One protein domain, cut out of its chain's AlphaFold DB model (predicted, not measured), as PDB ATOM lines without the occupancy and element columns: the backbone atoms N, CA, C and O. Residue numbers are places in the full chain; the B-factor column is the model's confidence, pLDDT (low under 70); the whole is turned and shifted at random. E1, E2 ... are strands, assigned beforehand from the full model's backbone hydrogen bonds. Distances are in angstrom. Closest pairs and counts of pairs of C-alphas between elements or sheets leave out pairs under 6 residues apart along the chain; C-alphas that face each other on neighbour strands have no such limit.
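AT A GLANCE: This is residues 20 to 136 of the 290 residues of the protein "Helix-turn-helix transcriptional regulator" of Bacteroidetes bacterium HGW-Bacteroidetes-2 (UniProt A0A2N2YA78). With little regular structure, this is a sandwich: sheets E3-E2-E5-E6, antiparallel, and E4-E1-E7, mixed, lie face to face, and a long loop, residues 87 to 104, reaches away. The 117 printed residues have no named helix and seven strands, E1 to E7, all strand, with 44 residues in them. It is compact, radius of gyration of the C-alphas 13.8 A, spanning 36 by 32 by 20 A.

IN THESE COORDINATES: Find C-alpha 21 at (124.755, 12.434, 83.124): E1, residues 21 to 26, begins there. Then follow E2, 35 to 40; E3, 55 to 60; E4, 66 to 71; E5, 79 to 86, 23.0 A long; E6, 105 to 112, 21.5 A; and E7, 117 to 120, ending at (114.757, 21.937, 86.086).

HOW THE PARTS SIT: Look for N and O within hydrogen-bond range: N 38 and O 57, 2.9 A, in hairpin E2 and E3; N 39 and O 82, 2.8 A, between antiparallel E2 and E5; N 120 and O 24, 2.8 A, between parallel E1 and E7. E3 and E4 come closest at the C-alphas of Lys 60 and Phe 67, 7.0 A.

THE WHOLE: The printed part has no cut. Links E2 to E3 and E5 to E6 are long; pLDDT is under 70 at residues 89 to 103.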
ATOM      1  N   GLN A  20     129.270  11.270  82.334       87.62
ATOM      2  CA  GLN A  20     128.333  11.178  83.442       87.62
ATOM      3  C   GLN A  20     127.148  12.079  83.109       87.62
ATOM      4  O   GLN A  20     127.349  13.232  82.708       87.62
ATOM      5  N   TYR A  21     125.926  11.575  83.250       94.88
ATOM      6  CA  TYR A  21     124.755  12.434  83.124       94.88
ATOM      7  C   TYR A  21     124.659  13.347  84.352       94.88
ATOM      8  O   TYR A  21     125.194  13.035  85.421       94.88
ATOM      9  N   SER A  22     123.971  14.478  84.208       96.25
ATOM     10  CA  SER A  22     123.722  15.395  85.324       96.25
ATOM     11  C   SER A  22     122.339  16.017  85.203       96.25
ATOM     12  O   SER A  22     122.114  16.869  84.344       96.25
ATOM     13  N   PHE A  23     121.397  15.565  86.029       97.75
ATOM     14  CA  PHE A  23     120.032  16.088  86.070       97.75
ATOM     15  C   PHE A  23     119.808  16.759  87.417       97.75
ATOM     16  O   PHE A  23     119.790  16.091  88.443       97.75
ATOM     17  N   SER A  24     119.634  18.072  87.435       98.19
ATOM     18  CA  SER A  24     119.481  18.834  88.677       98.19
ATOM     19  C   SER A  24     118.355  19.845  88.579       98.19
ATOM     20  O   SER A  24     117.829  20.092  87.499       98.19
ATOM     21  N   GLY A  25     117.943  20.439  89.687       98.12
ATOM     22  CA  GLY A  25     116.861  21.410  89.656       98.12
ATOM     23  C   GLY A  25     116.366  21.765  91.036       98.12
ATOM     24  O   GLY A  25     117.021  21.473  92.033       98.12
ATOM     25  N   TYR A  26     115.193  22.386  91.065       97.81
ATOM     26  CA  TYR A  26     114.549  22.836  92.287       97.81
ATOM     27  C   TYR A  26     113.113  22.318  92.373       97.81
ATOM     28  O   TYR A  26     112.382  22.285  91.380       97.81
ATOM     29  N   VAL A  27     112.714  21.944  93.583       96.50
ATOM     30  CA  VAL A  27     111.348  21.575  93.957       96.50
ATOM     31  C   VAL A  27     110.826  22.605  94.947       96.50
ATOM     32  O   VAL A  27     111.538  23.026  95.855       96.50
ATOM     33  N   ASN A  28     109.571  23.015  94.783       95.00
ATOM     34  CA  ASN A  28     108.924  23.897  95.742       95.00
ATOM     35  C   ASN A  28     108.486  23.104  96.983       95.00
ATOM     36  O   ASN A  28     107.444  22.446  96.965       95.00
ATOM     37  N   LEU A  29     109.276  23.191  98.054       93.25
ATOM     38  CA  LEU A  29     109.034  22.490  99.319       93.25
ATOM     39  C   LEU A  29     107.817  23.011 100.104       93.25
ATOM     40  O   LEU A  29     107.381  22.358 101.050       93.25
ATOM     41  N   GLU A  30     107.249  24.163  99.731       91.75
ATOM     42  CA  GLU A  30     105.974  24.625 100.300       91.75
ATOM     43  C   GLU A  30     104.792  23.801  99.771       91.75
ATOM     44  O   GLU A  30     103.767  23.668 100.440       91.75
ATOM     45  N   GLU A  31     104.929  23.240  98.566       89.19
ATOM     46  CA  GLU A  31     103.862  22.509  97.888       89.19
ATOM     47  C   GLU A  31     104.090  20.988  97.862       89.19
ATOM     48  O   GLU A  31     103.123  20.220  97.949       89.19
ATOM     49  N   TRP A  32     105.341  20.547  97.716       91.44
ATOM     50  CA  TRP A  32     105.723  19.154  97.469       91.44
ATOM     51  C   TRP A  32     106.622  18.609  98.582       91.44
ATOM     52  O   TRP A  32     107.270  19.372  99.296       91.44
ATOM     53  N   GLN A  33     106.676  17.281  98.731       90.81
ATOM     54  CA  GLN A  33     107.663  16.659  99.617       90.81
ATOM     55  C   GLN A  33     109.080  16.799  99.044       90.81
ATOM     56  O   GLN A  33     109.277  17.032  97.852       90.81
ATOM     57  N   ASP A  34     110.068  16.605  99.912       91.81
ATOM     58  CA  ASP A  34     111.491  16.737  99.606       91.81
ATOM     59  C   ASP A  34     112.095  15.506  98.909       91.81
ATOM     60  O   ASP A  34     113.278  15.512  98.599       91.81
ATOM     61  N   HIS A  35     111.319  14.464  98.605       93.31
ATOM     62  CA  HIS A  35     111.802  13.291  97.870       93.31
ATOM     63  C   HIS A  35     111.543  13.426  96.363       93.31
ATOM     64  O   HIS A  35     110.401  13.591  95.924       93.31
ATOM     65  N   VAL A  36     112.615  13.329  95.575       96.19
ATOM     66  CA  VAL A  36     112.615  13.422  94.112       96.19
ATOM     67  C   VAL A  36     113.066  12.094  93.528       96.19
ATOM     68  O   VAL A  36     114.086  11.537  93.933       96.19
ATOM     69  N   TYR A  37     112.336  11.606  92.535       95.62
ATOM     70  CA  TYR A  37     112.553  10.284  91.959       95.62
ATOM     71  C   TYR A  37     112.884  10.394  90.478       95.62
ATOM     72  O   TYR A  37     112.195  11.103  89.740       95.62
ATOM     73  N   LEU A  38     113.897   9.651  90.036       97.06
ATOM     74  CA  LEU A  38     114.237   9.460  88.631       97.06
ATOM     75  C   LEU A  38     113.804   8.059  88.196       97.06
ATOM     76  O   LEU A  38     114.173   7.061  88.813       97.06
ATOM     77  N   SER A  39     113.048   7.976  87.105       95.81
ATOM     78  CA  SER A  39     112.535   6.718  86.558       95.81
ATOM     79  C   SER A  39     112.838   6.583  85.068       95.81
ATOM     80  O   SER A  39     112.885   7.582  84.348       95.81
ATOM     81  N   VAL A  40     112.980   5.349  84.586       96.50
ATOM     82  CA  VAL A  40     113.035   5.018  83.154       96.50
ATOM     83  C   VAL A  40     111.708   4.423  82.701       96.50
ATOM     84  O   VAL A  40     111.172   3.505  83.312       96.50
ATOM     85  N   VAL A  41     111.160   4.935  81.606       96.38
ATOM     86  CA  VAL A  41     109.889   4.459  81.059       96.38
ATOM     87  C   VAL A  41     110.186   3.532  79.891       96.38
ATOM     88  O   VAL A  41     110.371   4.007  78.777       96.38
ATOM     89  N   GLU A  42     110.264   2.224  80.131       94.12
ATOM     90  CA  GLU A  42     110.522   1.220  79.078       94.12
ATOM     91  C   GLU A  42     109.252   0.818  78.316       94.12
ATOM     92  O   GLU A  42     109.310   0.557  77.115       94.12
ATOM     93  N   ASP A  43     108.110   0.776  79.004       95.12
ATOM     94  CA  ASP A  43     106.789   0.571  78.407       95.12
ATOM     95  C   ASP A  43     106.144   1.936  78.178       95.12
ATOM     96  O   ASP A  43     105.813   2.652  79.129       95.12
ATOM     97  N   TYR A  44     105.955   2.311  76.914       95.44
ATOM     98  CA  TYR A  44     105.419   3.630  76.596       95.44
ATOM     99  C   TYR A  44     103.938   3.791  76.972       95.44
ATOM    100  O   TYR A  44     103.467   4.913  77.140       95.44
ATOM    101  N   ARG A  45     103.181   2.705  77.181       94.06
ATOM    102  CA  ARG A  45     101.794   2.784  77.678       94.06
ATOM    103  C   ARG A  45     101.735   3.152  79.160       94.06
ATOM    104  O   ARG A  45     100.710   3.631  79.635       94.06
ATOM    105  N   LYS A  46     102.858   3.036  79.875       92.31
ATOM    106  CA  LYS A  46     103.020   3.448  81.275       92.31
ATOM    107  C   LYS A  46     103.461   4.911  81.450       92.31
ATOM    108  O   LYS A  46     103.703   5.343  82.571       92.31
ATOM    109  N   MET A  47     103.543   5.713  80.384       90.12
ATOM    110  CA  MET A  47     104.011   7.111  80.455       90.12
ATOM    111  C   MET A  47     103.170   8.021  81.360       90.12
ATOM    112  O   MET A  47     103.710   8.933  81.978       90.12
ATOM    113  N   ASN A  48     101.865   7.767  81.478       83.69
ATOM    114  CA  ASN A  48     100.959   8.665  82.198       83.69
ATOM    115  C   ASN A  48     100.951   8.450  83.723       83.69
ATOM    116  O   ASN A  48     100.534   9.347  84.449       83.69
ATOM    117  N   ALA A  49     101.443   7.310  84.219       85.38
ATOM    118  CA  ALA A  49     101.391   6.934  85.636       85.38
ATOM    119  C   ALA A  49     102.766   6.500  86.152       85.38
ATOM    120  O   ALA A  49     103.593   6.038  85.368       85.38
ATOM    121  N   VAL A  50     103.044   6.735  87.431       85.75
ATOM    122  CA  VAL A  50     104.317   6.370  88.069       85.75
ATOM    123  C   VAL A  50     104.247   4.916  88.524       85.75
ATOM    124  O   VAL A  50     103.244   4.512  89.103       85.75
ATOM    125  N   TYR A  51     105.314   4.156  88.283       86.19
ATOM    126  CA  TYR A  51     105.433   2.767  88.718       86.19
ATOM    127  C   TYR A  51     106.766   2.554  89.441       86.19
ATOM    128  O   TYR A  51     107.802   3.039  88.985       86.19
ATOM    129  N   GLU A  52     106.747   1.826  90.556       84.94
ATOM    130  CA  GLU A  52     107.940   1.575  91.380       84.94
ATOM    131  C   GLU A  52     109.033   0.813  90.640       84.94
ATOM    132  O   GLU A  52     110.209   1.144  90.761       84.94
ATOM    133  N   ASP A  53     108.647  -0.171  89.825       86.88
ATOM    134  CA  ASP A  53     109.562  -0.998  89.032       86.88
ATOM    135  C   ASP A  53     110.346  -0.194  87.980       86.88
ATOM    136  O   ASP A  53     111.306  -0.699  87.402       86.88
ATOM    137  N   GLN A  54     109.951   1.058  87.739       91.56
ATOM    138  CA  GLN A  54     110.608   1.984  86.823       91.56
ATOM    139  C   GLN A  54     111.583   2.941  87.518       91.56
ATOM    140  O   GLN A  54     112.314   3.653  86.824       91.56
ATOM    141  N   ILE A  55     111.597   3.013  88.853       92.88
ATOM    142  CA  ILE A  55     112.443   3.948  89.604       92.88
ATOM    143  C   ILE A  55     113.890   3.465  89.577       92.88
ATOM    144  O   ILE A  55     114.208   2.359  90.001       92.88
ATOM    145  N   LEU A  56     114.773   4.326  89.073       94.06
ATOM    146  CA  LEU A  56     116.212   4.093  89.044       94.06
ATOM    147  C   LEU A  56     116.864   4.546  90.345       94.06
ATOM    148  O   LEU A  56     117.702   3.841  90.904       94.06
ATOM    149  N   CYS A  57     116.491   5.736  90.813       92.69
ATOM    150  CA  CYS A  57     117.026   6.309  92.033       92.69
ATOM    151  C   CYS A  57     116.079   7.347  92.638       92.69
ATOM    152  O   CYS A  57     115.207   7.917  91.977       92.69
ATOM    153  N   GLU A  58     116.291   7.583  93.923       94.94
ATOM    154  CA  GLU A  58     115.575   8.535  94.756       94.94
ATOM    155  C   GLU A  58     116.608   9.413  95.456       94.94
ATOM    156  O   GLU A  58     117.630   8.918  95.941       94.94
ATOM    157  N   ILE A  59     116.350  10.716  95.509       95.38
ATOM    158  CA  ILE A  59     117.167  11.659  96.262       95.38
ATOM    159  C   ILE A  59     116.284  12.571  97.095       95.38
ATOM    160  O   ILE A  59     115.196  12.972  96.685       95.38
ATOM    161  N   LYS A  60     116.793  12.933  98.267       96.31
ATOM    162  CA  LYS A  60     116.196  13.959  99.102       96.31
ATOM    163  C   LYS A  60     116.753  15.328  98.709       96.31
ATOM    164  O   LYS A  60     117.966  15.529  98.760       96.31
ATOM    165  N   ALA A  61     115.880  16.244  98.313       96.69
ATOM    166  CA  ALA A  61     116.205  17.637  98.072       96.69
ATOM    167  C   ALA A  61     116.717  18.306  99.357       96.69
ATOM    168  O   ALA A  61     116.326  17.943 100.471       96.69
ATOM    169  N   ASP A  62     117.614  19.275  99.205       97.06
ATOM    170  CA  ASP A  62     118.137  20.028 100.342       97.06
ATOM    171  C   ASP A  62     117.107  21.027 100.901       97.06
ATOM    172  O   ASP A  62     115.986  21.143 100.412       97.06
ATOM    173  N   SER A  63     117.480  21.792 101.928       96.06
ATOM    174  CA  SER A  63     116.591  22.784 102.552       96.06
ATOM    175  C   SER A  63     116.130  23.908 101.616       96.06
ATOM    176  O   SER A  63     115.194  24.626 101.955       96.06
ATOM    177  N   THR A  64     116.799  24.102 100.477       95.69
ATOM    178  CA  THR A  64     116.415  25.069  99.435       95.69
ATOM    179  C   THR A  64     115.532  24.444  98.353       95.69
ATOM    180  O   THR A  64     115.084  25.143  97.446       95.69
ATOM    181  N   GLY A  65     115.278  23.136  98.439       96.56
ATOM    182  CA  GLY A  65     114.575  22.365  97.422       96.56
ATOM    183  C   GLY A  65     115.466  21.923  96.264       96.56
ATOM    184  O   GLY A  65     114.942  21.408  95.276       96.56
ATOM    185  N   TYR A  66     116.787  22.105  96.346       98.19
ATOM    186  CA  TYR A  66     117.704  21.686  95.288       98.19
ATOM    187  C   TYR A  66     117.895  20.167  95.290       98.19
ATOM    188  O   TYR A  66     118.108  19.558  96.340       98.19
ATOM    189  N   PHE A  67     117.875  19.557  94.105       98.12
ATOM    190  CA  PHE A  67     118.187  18.143  93.896       98.12
ATOM    191  C   PHE A  67     119.203  17.959  92.764       98.12
ATOM    192  O   PHE A  67     119.298  18.786  91.853       98.12
ATOM    193  N   SER A  68     119.943  16.847  92.794       97.75
ATOM    194  CA  SER A  68     120.906  16.500  91.747       97.75
ATOM    195  C   SER A  68     121.094  14.991  91.615       97.75
ATOM    196  O   SER A  68     121.531  14.321  92.547       97.75
ATOM    197  N   PHE A  69     120.797  14.466  90.433       96.81
ATOM    198  CA  PHE A  69     121.122  13.114  90.006       96.81
ATOM    199  C   PHE A  69     122.363  13.161  89.120       96.81
ATOM    200  O   PHE A  69     122.395  13.879  88.118       96.81
ATOM    201  N   THR A  70     123.377  12.374  89.466       95.00
ATOM    202  CA  THR A  70     124.574  12.208  88.641       95.00
ATOM    203  C   THR A  70     125.004  10.753  88.676       95.00
ATOM    204  O   THR A  70     124.959  10.121  89.729       95.00
ATOM    205  N   GLY A  71     125.452  10.222  87.543       91.56
ATOM    206  CA  GLY A  71     125.801   8.809  87.454       91.56
ATOM    207  C   GLY A  71     126.178   8.367  86.046       91.56
ATOM    208  O   GLY A  71     126.284   9.177  85.124       91.56
ATOM    209  N   ASN A  72     126.414   7.073  85.886       90.62
ATOM    210  CA  ASN A  72     126.808   6.453  84.621       90.62
ATOM    211  C   ASN A  72     125.917   5.260  84.228       90.62
ATOM    212  O   ASN A  72     126.215   4.569  83.256       90.62
ATOM    213  N   GLU A  73     124.835   5.036  84.967       88.81
ATOM    214  CA  GLU A  73     123.896   3.924  84.838       88.81
ATOM    215  C   GLU A  73     122.826   4.130  83.755       88.81
ATOM    216  O   GLU A  73     122.099   3.193  83.422       88.81
ATOM    217  N   LEU A  74     122.728   5.328  83.166       93.44
ATOM    218  CA  LEU A  74     121.793   5.569  82.068       93.44
ATOM    219  C   LEU A  74     122.269   4.917  80.771       93.44
ATOM    220  O   LEU A  74     123.460   4.741  80.508       93.44
ATOM    221  N   ALA A  75     121.311   4.622  79.895       92.75
ATOM    222  CA  ALA A  75     121.618   4.109  78.571       92.75
ATOM    223  C   ALA A  75     122.434   5.121  77.741       92.75
ATOM    224  O   ALA A  75     122.241   6.338  77.815       92.75
ATOM    225  N   ASN A  76     123.336   4.604  76.904       92.50
ATOM    226  CA  ASN A  76     124.105   5.415  75.952       92.50
ATOM    227  C   ASN A  76     123.246   5.944  74.793       92.50
ATOM    228  O   ASN A  76     123.591   6.952  74.172       92.50
ATOM    229  N   GLU A  77     122.150   5.252  74.490       94.12
ATOM    230  CA  GLU A  77     121.121   5.701  73.560       94.12
ATOM    231  C   GLU A  77     120.047   6.518  74.281       94.12
ATOM    232  O   GLU A  77     119.892   6.438  75.500       94.12
ATOM    233  N   ASN A  78     119.306   7.310  73.509       96.12
ATOM    234  CA  ASN A  78     118.178   8.057  74.042       96.12
ATOM    235  C   ASN A  78     117.118   7.093  74.588       96.12
ATOM    236  O   ASN A  78     116.705   6.160  73.899       96.12
ATOM    237  N   LYS A  79     116.639   7.374  75.796       96.75
ATOM    238  CA  LYS A  79     115.462   6.747  76.398       96.75
ATOM    239  C   LYS A  79     114.539   7.811  76.967       96.75
ATOM    240  O   LYS A  79     114.916   8.980  77.081       96.75
ATOM    241  N   ILE A  80     113.321   7.397  77.293       97.56
ATOM    242  CA  ILE A  80     112.333   8.261  77.926       97.56
ATOM    243  C   ILE A  80     112.460   8.084  79.431       97.56
ATOM    244  O   ILE A  80     112.278   6.990  79.964       97.56
ATOM    245  N   TYR A  81     112.784   9.179  80.100       97.25
ATOM    246  CA  TYR A  81     112.917   9.257  81.540       97.25
ATOM    247  C   TYR A  81     111.820  10.129  82.122       97.25
ATOM    248  O   TYR A  81     111.149  10.896  81.422       97.25
ATOM    249  N   ARG A  82     111.659   9.998  83.430       96.75
ATOM    250  CA  ARG A  82     110.723  10.770  84.220       96.75
ATOM    251  C   ARG A  82     111.399  11.253  85.480       96.75
ATOM    252  O   ARG A  82     112.047  10.460  86.154       96.75
ATOM    253  N   ILE A  83     111.166  12.510  85.824       97.06
ATOM    254  CA  ILE A  83     111.368  12.987  87.189       97.06
ATOM    255  C   ILE A  83     110.004  13.288  87.787       97.06
ATOM    256  O   ILE A  83     109.147  13.863  87.110       97.06
ATOM    257  N   HIS A  84     109.785  12.863  89.027       94.88
ATOM    258  CA  HIS A  84     108.541  13.133  89.732       94.88
ATOM    259  C   HIS A  84     108.745  13.396  91.227       94.88
ATOM    260  O   HIS A  84     109.750  12.998  91.814       94.88
ATOM    261  N   VAL A  85     107.760  14.076  91.811       93.50
ATOM    262  CA  VAL A  85     107.603  14.348  93.247       93.50
ATOM    263  C   VAL A  85     106.156  14.087  93.650       93.50
ATOM    264  O   VAL A  85     105.249  14.159  92.814       93.50
ATOM    265  N   SER A  86     105.920  13.810  94.928       88.19
ATOM    266  CA  SER A  86     104.582  13.570  95.477       88.19
ATOM    267  C   SER A  86     104.314  14.452  96.700       88.19
ATOM    268  O   SER A  86     105.238  14.952  97.340       88.19
ATOM    269  N   LYS A  87     103.034  14.676  97.036       84.00
ATOM    270  CA  LYS A  87     102.643  15.299  98.321       84.00
ATOM    271  C   LYS A  87     102.468  14.269  99.444       84.00
ATOM    272  O   LYS A  87     102.381  14.654 100.607       84.00
ATOM    273  N   CYS A  88     102.395  12.984  99.101       73.06
ATOM    274  CA  CYS A  88     102.170  11.885 100.034       73.06
ATOM    275  C   CYS A  88     103.468  11.588 100.826       73.06
ATOM    276  O   CYS A  88     104.488  11.245 100.234       73.06
ATOM    277  N   LYS A  89     103.444  11.741 102.164       55.34
ATOM    278  CA  LYS A  89     104.493  11.219 103.063       55.34
ATOM    279  C   LYS A  89     104.324   9.703 103.166       55.34
ATOM    280  O   LYS A  89     103.199   9.256 103.347       55.34
ATOM    281  N   SER A  90     105.441   8.978 103.114       47.41
ATOM    282  CA  SER A  90     105.606   7.516 103.212       47.41
ATOM    283  C   SER A  90     105.106   6.674 102.035       47.41
ATOM    284  O   SER A  90     103.926   6.691 101.710       47.41
ATOM    285  N   GLU A  91     106.068   5.923 101.489       46.91
ATOM    286  CA  GLU A  91     105.963   4.684 100.713       46.91
ATOM    287  C   GLU A  91     105.025   4.741  99.506       46.91
ATOM    288  O   GLU A  91     103.801   4.688  99.605       46.91
ATOM    289  N   ILE A  92     105.648   4.795  98.325       48.53
ATOM    290  CA  ILE A  92     105.021   4.319  97.095       48.53
ATOM    291  C   ILE A  92     104.419   2.949  97.450       48.53
ATOM    292  O   ILE A  92     105.081   2.109  98.069       48.53
ATOM    293  N   GLN A  93     103.103   2.843  97.298       44.84
ATOM    294  CA  GLN A  93     102.325   1.796  97.936       44.84
ATOM    295  C   GLN A  93     102.658   0.438  97.311       44.84
ATOM    296  O   GLN A  93     102.178   0.094  96.228       44.84
ATOM    297  N   LYS A  94     103.360  -0.405  98.073       46.66
ATOM    298  CA  LYS A  94     103.120  -1.845  97.994       46.66
ATOM    299  C   LYS A  94     101.659  -2.081  98.374       46.66
ATOM    300  O   LYS A  94     101.235  -1.659  99.441       46.66
ATOM    301  N   GLU A  95     100.956  -2.807  97.506       40.16
ATOM    302  CA  GLU A  95      99.565  -3.275  97.639       40.16
ATOM    303  C   GLU A  95      98.475  -2.354  97.062       40.16
ATOM    304  O   GLU A  95      97.673  -1.787  97.791       40.16
ATOM    305  N   ASN A  96      98.387  -2.290  95.725       40.38
ATOM    306  CA  ASN A  96      97.190  -2.613  94.918       40.38
ATOM    307  C   ASN A  96      97.322  -1.965  93.517       40.38
ATOM    308  O   ASN A  96      97.330  -0.741  93.415       40.38
ATOM    309  N   PRO A  97      97.376  -2.734  92.411       46.41
ATOM    310  CA  PRO A  97      97.510  -2.190  91.049       46.41
ATOM    311  C   PRO A  97      96.313  -1.341  90.568       46.41
ATOM    312  O   PRO A  97      96.334  -0.848  89.442       46.41
ATOM    313  N   TYR A  98      95.284  -1.168  91.405       43.19
ATOM    314  CA  TYR A  98      94.110  -0.333  91.149       43.19
ATOM    315  C   TYR A  98      93.976   0.864  92.100       43.19
ATOM    316  O   TYR A  98      92.953   1.550  92.040       43.19
ATOM    317  N   ASP A  99      94.961   1.137  92.969       41.28
ATOM    318  CA  ASP A  99      94.871   2.306  93.842       41.28
ATOM    319  C   ASP A  99      95.305   3.601  93.127       41.28
ATOM    320  O   ASP A  99      96.470   3.852  92.825       41.28
ATOM    321  N   VAL A 100      94.315   4.452  92.855       47.19
ATOM    322  CA  VAL A 100      94.418   5.785  92.235       47.19
ATOM    323  C   VAL A 100      94.645   6.853  93.334       47.19
ATOM    324  O   VAL A 100      94.153   7.981  93.256       47.19
ATOM    325  N   SER A 101      95.358   6.505  94.413       44.50
ATOM    326  CA  SER A 101      95.314   7.246  95.687       44.50
ATOM    327  C   SER A 101      96.261   8.441  95.825       44.50
ATOM    328  O   SER A 101      96.086   9.203  96.776       44.50
ATOM    329  N   CYS A 102      97.216   8.699  94.930       51.25
ATOM    330  CA  CYS A 102      98.019   9.929  95.023       51.25
ATOM    331  C   CYS A 102      97.751  10.819  93.793       51.25
ATOM    332  O   CYS A 102      98.595  10.994  92.918       51.25
ATOM    333  N   LYS A 103      96.565  11.458  93.757       55.94
ATOM    334  CA  LYS A 103      96.212  12.597  92.864       55.94
ATOM    335  C   LYS A 103      97.118  13.836  93.047       55.94
ATOM    336  O   LYS A 103      96.819  14.919  92.555       55.94
ATOM    337  N   THR A 104      98.215  13.694  93.775       77.44
ATOM    338  CA  THR A 104      99.131  14.736  94.223       77.44
ATOM    339  C   THR A 104     100.565  14.385  93.818       77.44
ATOM    340  O   THR A 104     101.495  14.513  94.611       77.44
ATOM    341  N   ILE A 105     100.745  13.928  92.575       86.56
ATOM    342  CA  ILE A 105     102.053  13.717  91.941       86.56
ATOM    343  C   ILE A 105     102.265  14.807  90.889       86.56
ATOM    344  O   ILE A 105     101.381  15.075  90.074       86.56
ATOM    345  N   LYS A 106     103.457  15.405  90.878       91.19
ATOM    346  CA  LYS A 106     103.936  16.247  89.777       91.19
ATOM    347  C   LYS A 106     105.070  15.520  89.082       91.19
ATOM    348  O   LYS A 106     105.985  15.034  89.738       91.19
ATOM    349  N   GLN A 107     105.012  15.452  87.759       93.12
ATOM    350  CA  GLN A 107     106.002  14.745  86.957       93.12
ATOM    351  C   GLN A 107     106.342  15.508  85.683       93.12
ATOM    352  O   GLN A 107     105.540  16.302  85.192       93.12
ATOM    353  N   VAL A 108     107.507  15.195  85.130       95.12
ATOM    354  CA  VAL A 108     107.930  15.613  83.796       95.12
ATOM    355  C   VAL A 108     108.587  14.447  83.078       95.12
ATOM    356  O   VAL A 108     109.422  13.744  83.646       95.12
ATOM    357  N   LEU A 109     108.186  14.244  81.827       96.94
ATOM    358  CA  LEU A 109     108.788  13.277  80.918       96.94
ATOM    359  C   LEU A 109     109.781  13.987  80.003       96.94
ATOM    360  O   LEU A 109     109.510  15.075  79.492       96.94
ATOM    361  N   PHE A 110     110.920  13.354  79.760       97.12
ATOM    362  CA  PHE A 110     111.947  13.893  78.879       97.12
ATOM    363  C   PHE A 110     112.751  12.777  78.221       97.12
ATOM    364  O   PHE A 110     112.808  11.646  78.701       97.12
ATOM    365  N   ILE A 111     113.380  13.103  77.096       97.06
ATOM    366  CA  ILE A 111     114.313  12.207  76.411       97.06
ATOM    367  C   ILE A 111     115.724  12.567  76.848       97.06
ATOM    368  O   ILE A 111     116.110  13.732  76.751       97.06
ATOM    369  N   ALA A 112     116.503  11.586  77.285       97.00
ATOM    370  CA  ALA A 112     117.906  11.793  77.617       97.00
ATOM    371  C   ALA A 112     118.744  10.540  77.340       97.00
ATOM    372  O   ALA A 112     118.211   9.474  77.033       97.00
ATOM    373  N   LYS A 113     120.060  10.675  77.466       95.50
ATOM    374  CA  LYS A 113     121.051   9.589  77.501       95.50
ATOM    375  C   LYS A 113     122.148   9.921  78.514       95.50
ATOM    376  O   LYS A 113     122.222  11.039  79.016       95.50
ATOM    377  N   ASN A 114     123.067   8.986  78.737       94.50
ATOM    378  CA  ASN A 114     124.123   9.064  79.757       94.50
ATOM    379  C   ASN A 114     125.117  10.244  79.652       94.50
ATOM    380  O   ASN A 114     126.020  10.370  80.466       94.50
ATOM    381  N   LYS A 115     125.017  11.087  78.619       93.81
ATOM    382  CA  LYS A 115     125.916  12.236  78.396       93.81
ATOM    383  C   LYS A 115     125.198  13.580  78.475       93.81
ATOM    384  O   LYS A 115     125.803  14.613  78.186       93.81
ATOM    385  N   ASP A 116     123.906  13.555  78.772       95.94
ATOM    386  CA  ASP A 116     123.085  14.750  78.753       95.94
ATOM    387  C   ASP A 116     123.109  15.437  80.119       95.94
ATOM    388  O   ASP A 116     123.320  14.817  81.167       95.94
ATOM    389  N   SER A 117     122.890  16.744  80.091       96.25
ATOM    390  CA  SER A 117     122.794  17.576  81.280       96.25
ATOM    391  C   SER A 117     121.497  18.358  81.218       96.25
ATOM    392  O   SER A 117     121.249  19.064  80.237       96.25
ATOM    393  N   LEU A 118     120.661  18.183  82.236       97.69
ATOM    394  CA  LEU A 118     119.344  18.794  82.340       97.69
ATOM    395  C   LEU A 118     119.254  19.576  83.648       97.69
ATOM    396  O   LEU A 118     119.699  19.115  84.699       97.69
ATOM    397  N   PHE A 119     118.632  20.742  83.575       98.00
ATOM    398  CA  PHE A 119     118.333  21.578  84.718       98.00
ATOM    399  C   PHE A 119     116.844  21.934  84.741       98.00
ATOM    400  O   PHE A 119     116.287  22.374  83.734       98.00
ATOM    401  N   PHE A 120     116.190  21.719  85.880       97.50
ATOM    402  CA  PHE A 120     114.757  21.937  86.086       97.50
ATOM    403  C   PHE A 120     114.548  23.117  87.048       97.50
ATOM    404  O   PHE A 120     114.424  22.906  88.258       97.50
ATOM    405  N   PRO A 121     114.551  24.368  86.553       97.06
ATOM    406  CA  PRO A 121     114.293  25.528  87.398       97.06
ATOM    407  C   PRO A 121     112.820  25.598  87.820       97.06
ATOM    408  O   PRO A 121     111.933  25.073  87.139       97.06
ATOM    409  N   LEU A 122     112.555  26.328  88.904       94.88
ATOM    410  CA  LEU A 122     111.202  26.780  89.222       94.88
ATOM    411  C   LEU A 122     110.714  27.782  88.164       94.88
ATOM    412  O   LEU A 122     111.500  28.553  87.603       94.88
ATOM    413  N   SER A 123     109.411  27.769  87.878       91.06
ATOM    414  CA  SER A 123     108.784  28.794  87.035       91.06
ATOM    415  C   SER A 123     108.568  30.112  87.795       91.06
ATOM    416  O   SER A 123     108.875  30.213  88.980       91.06
ATOM    417  N   PHE A 124     108.014  31.121  87.111       81.50
ATOM    418  CA  PHE A 124     107.695  32.430  87.697       81.50
ATOM    419  C   PHE A 124     106.796  32.336  88.946       81.50
ATOM    420  O   PHE A 124     107.018  33.073  89.899       81.50
ATOM    421  N   ASP A 125     105.865  31.377  88.981       85.75
ATOM    422  CA  ASP A 125     104.963  31.132  90.120       85.75
ATOM    423  C   ASP A 125     105.465  29.999  91.037       85.75
ATOM    424  O   ASP A 125     104.673  29.260  91.622       85.75
ATOM    425  N   SER A 126     106.782  29.783  91.097       89.38
ATOM    426  CA  SER A 126     107.410  28.707  91.881       89.38
ATOM    427  C   SER A 126     106.890  27.301  91.546       89.38
ATOM    428  O   SER A 126     106.914  26.399  92.387       89.38
ATOM    429  N   GLN A 127     106.415  27.074  90.315       90.19
ATOM    430  CA  GLN A 127     105.917  25.756  89.925       90.19
ATOM    431  C   GLN A 127     107.074  24.823  89.577       90.19
ATOM    432  O   GLN A 127     107.993  25.177  88.834       90.19
ATOM    433  N   THR A 128     106.986  23.599  90.090       92.81
ATOM    434  CA  THR A 128     107.981  22.544  89.882       92.81
ATOM    435  C   THR A 128     107.790  21.882  88.509       92.81
ATOM    436  O   THR A 128     106.669  21.555  88.119       92.81
ATOM    437  N   PHE A 129     108.890  21.673  87.777       93.69
ATOM    438  CA  PHE A 129     108.955  20.962  86.484       93.69
ATOM    439  C   PHE A 129     108.211  21.585  85.286       93.69
ATOM    440  O   PHE A 129     107.891  20.885  84.328       93.69
ATOM    441  N   CYS A 130     107.959  22.895  85.287       91.12
ATOM    442  CA  CYS A 130     107.327  23.579  84.145       91.12
ATOM    443  C   CYS A 130     108.327  24.053  83.071       91.12
ATOM    444  O   CYS A 130     107.919  24.574  82.033       91.12
ATOM    445  N   LYS A 131     109.634  23.902  83.314       93.00
ATOM    446  CA  LYS A 131     110.709  24.282  82.391       93.00
ATOM    447  C   LYS A 131     111.861  23.284  82.494       93.00
ATOM    448  O   LYS A 131     112.132  22.746  83.564       93.00
ATOM    449  N   ILE A 132     112.544  23.072  81.372       95.00
ATOM    450  CA  ILE A 132     113.774  22.283  81.283       95.00
ATOM    451  C   ILE A 132     114.804  23.118  80.526       95.00
ATOM    452  O   ILE A 132     114.515  23.661  79.458       95.00
ATOM    453  N   GLU A 133     116.009  23.200  81.065       96.38
ATOM    454  CA  GLU A 133     117.201  23.722  80.407       96.38
ATOM    455  C   GLU A 133     118.135  22.543  80.138       96.38
ATOM    456  O   GLU A 133     118.293  21.671  80.986       96.38
ATOM    457  N   THR A 134     118.685  22.428  78.931       95.62
ATOM    458  CA  THR A 134     119.359  21.190  78.512       95.62
ATOM    459  C   THR A 134     120.396  21.441  77.428       95.62
ATOM    460  O   THR A 134     120.225  22.325  76.585       95.62
ATOM    461  N   ASN A 135     121.448  20.622  77.413       92.69
ATOM    462  CA  ASN A 135     122.391  20.542  76.294       92.69
ATOM    463  C   ASN A 135     121.875  19.667  75.131       92.69
ATOM    464  O   ASN A 135     122.453  19.688  74.042       92.69
ATOM    465  N   ASN A 136     120.790  18.912  75.337       91.75
ATOM    466  CA  ASN A 136     120.149  18.069  74.337       91.75
ATOM    467  C   ASN A 136     118.756  18.628  73.978       91.75
ATOM    468  O   ASN A 136     117.794  18.430  74.723       91.75
TER     469      ASN A 136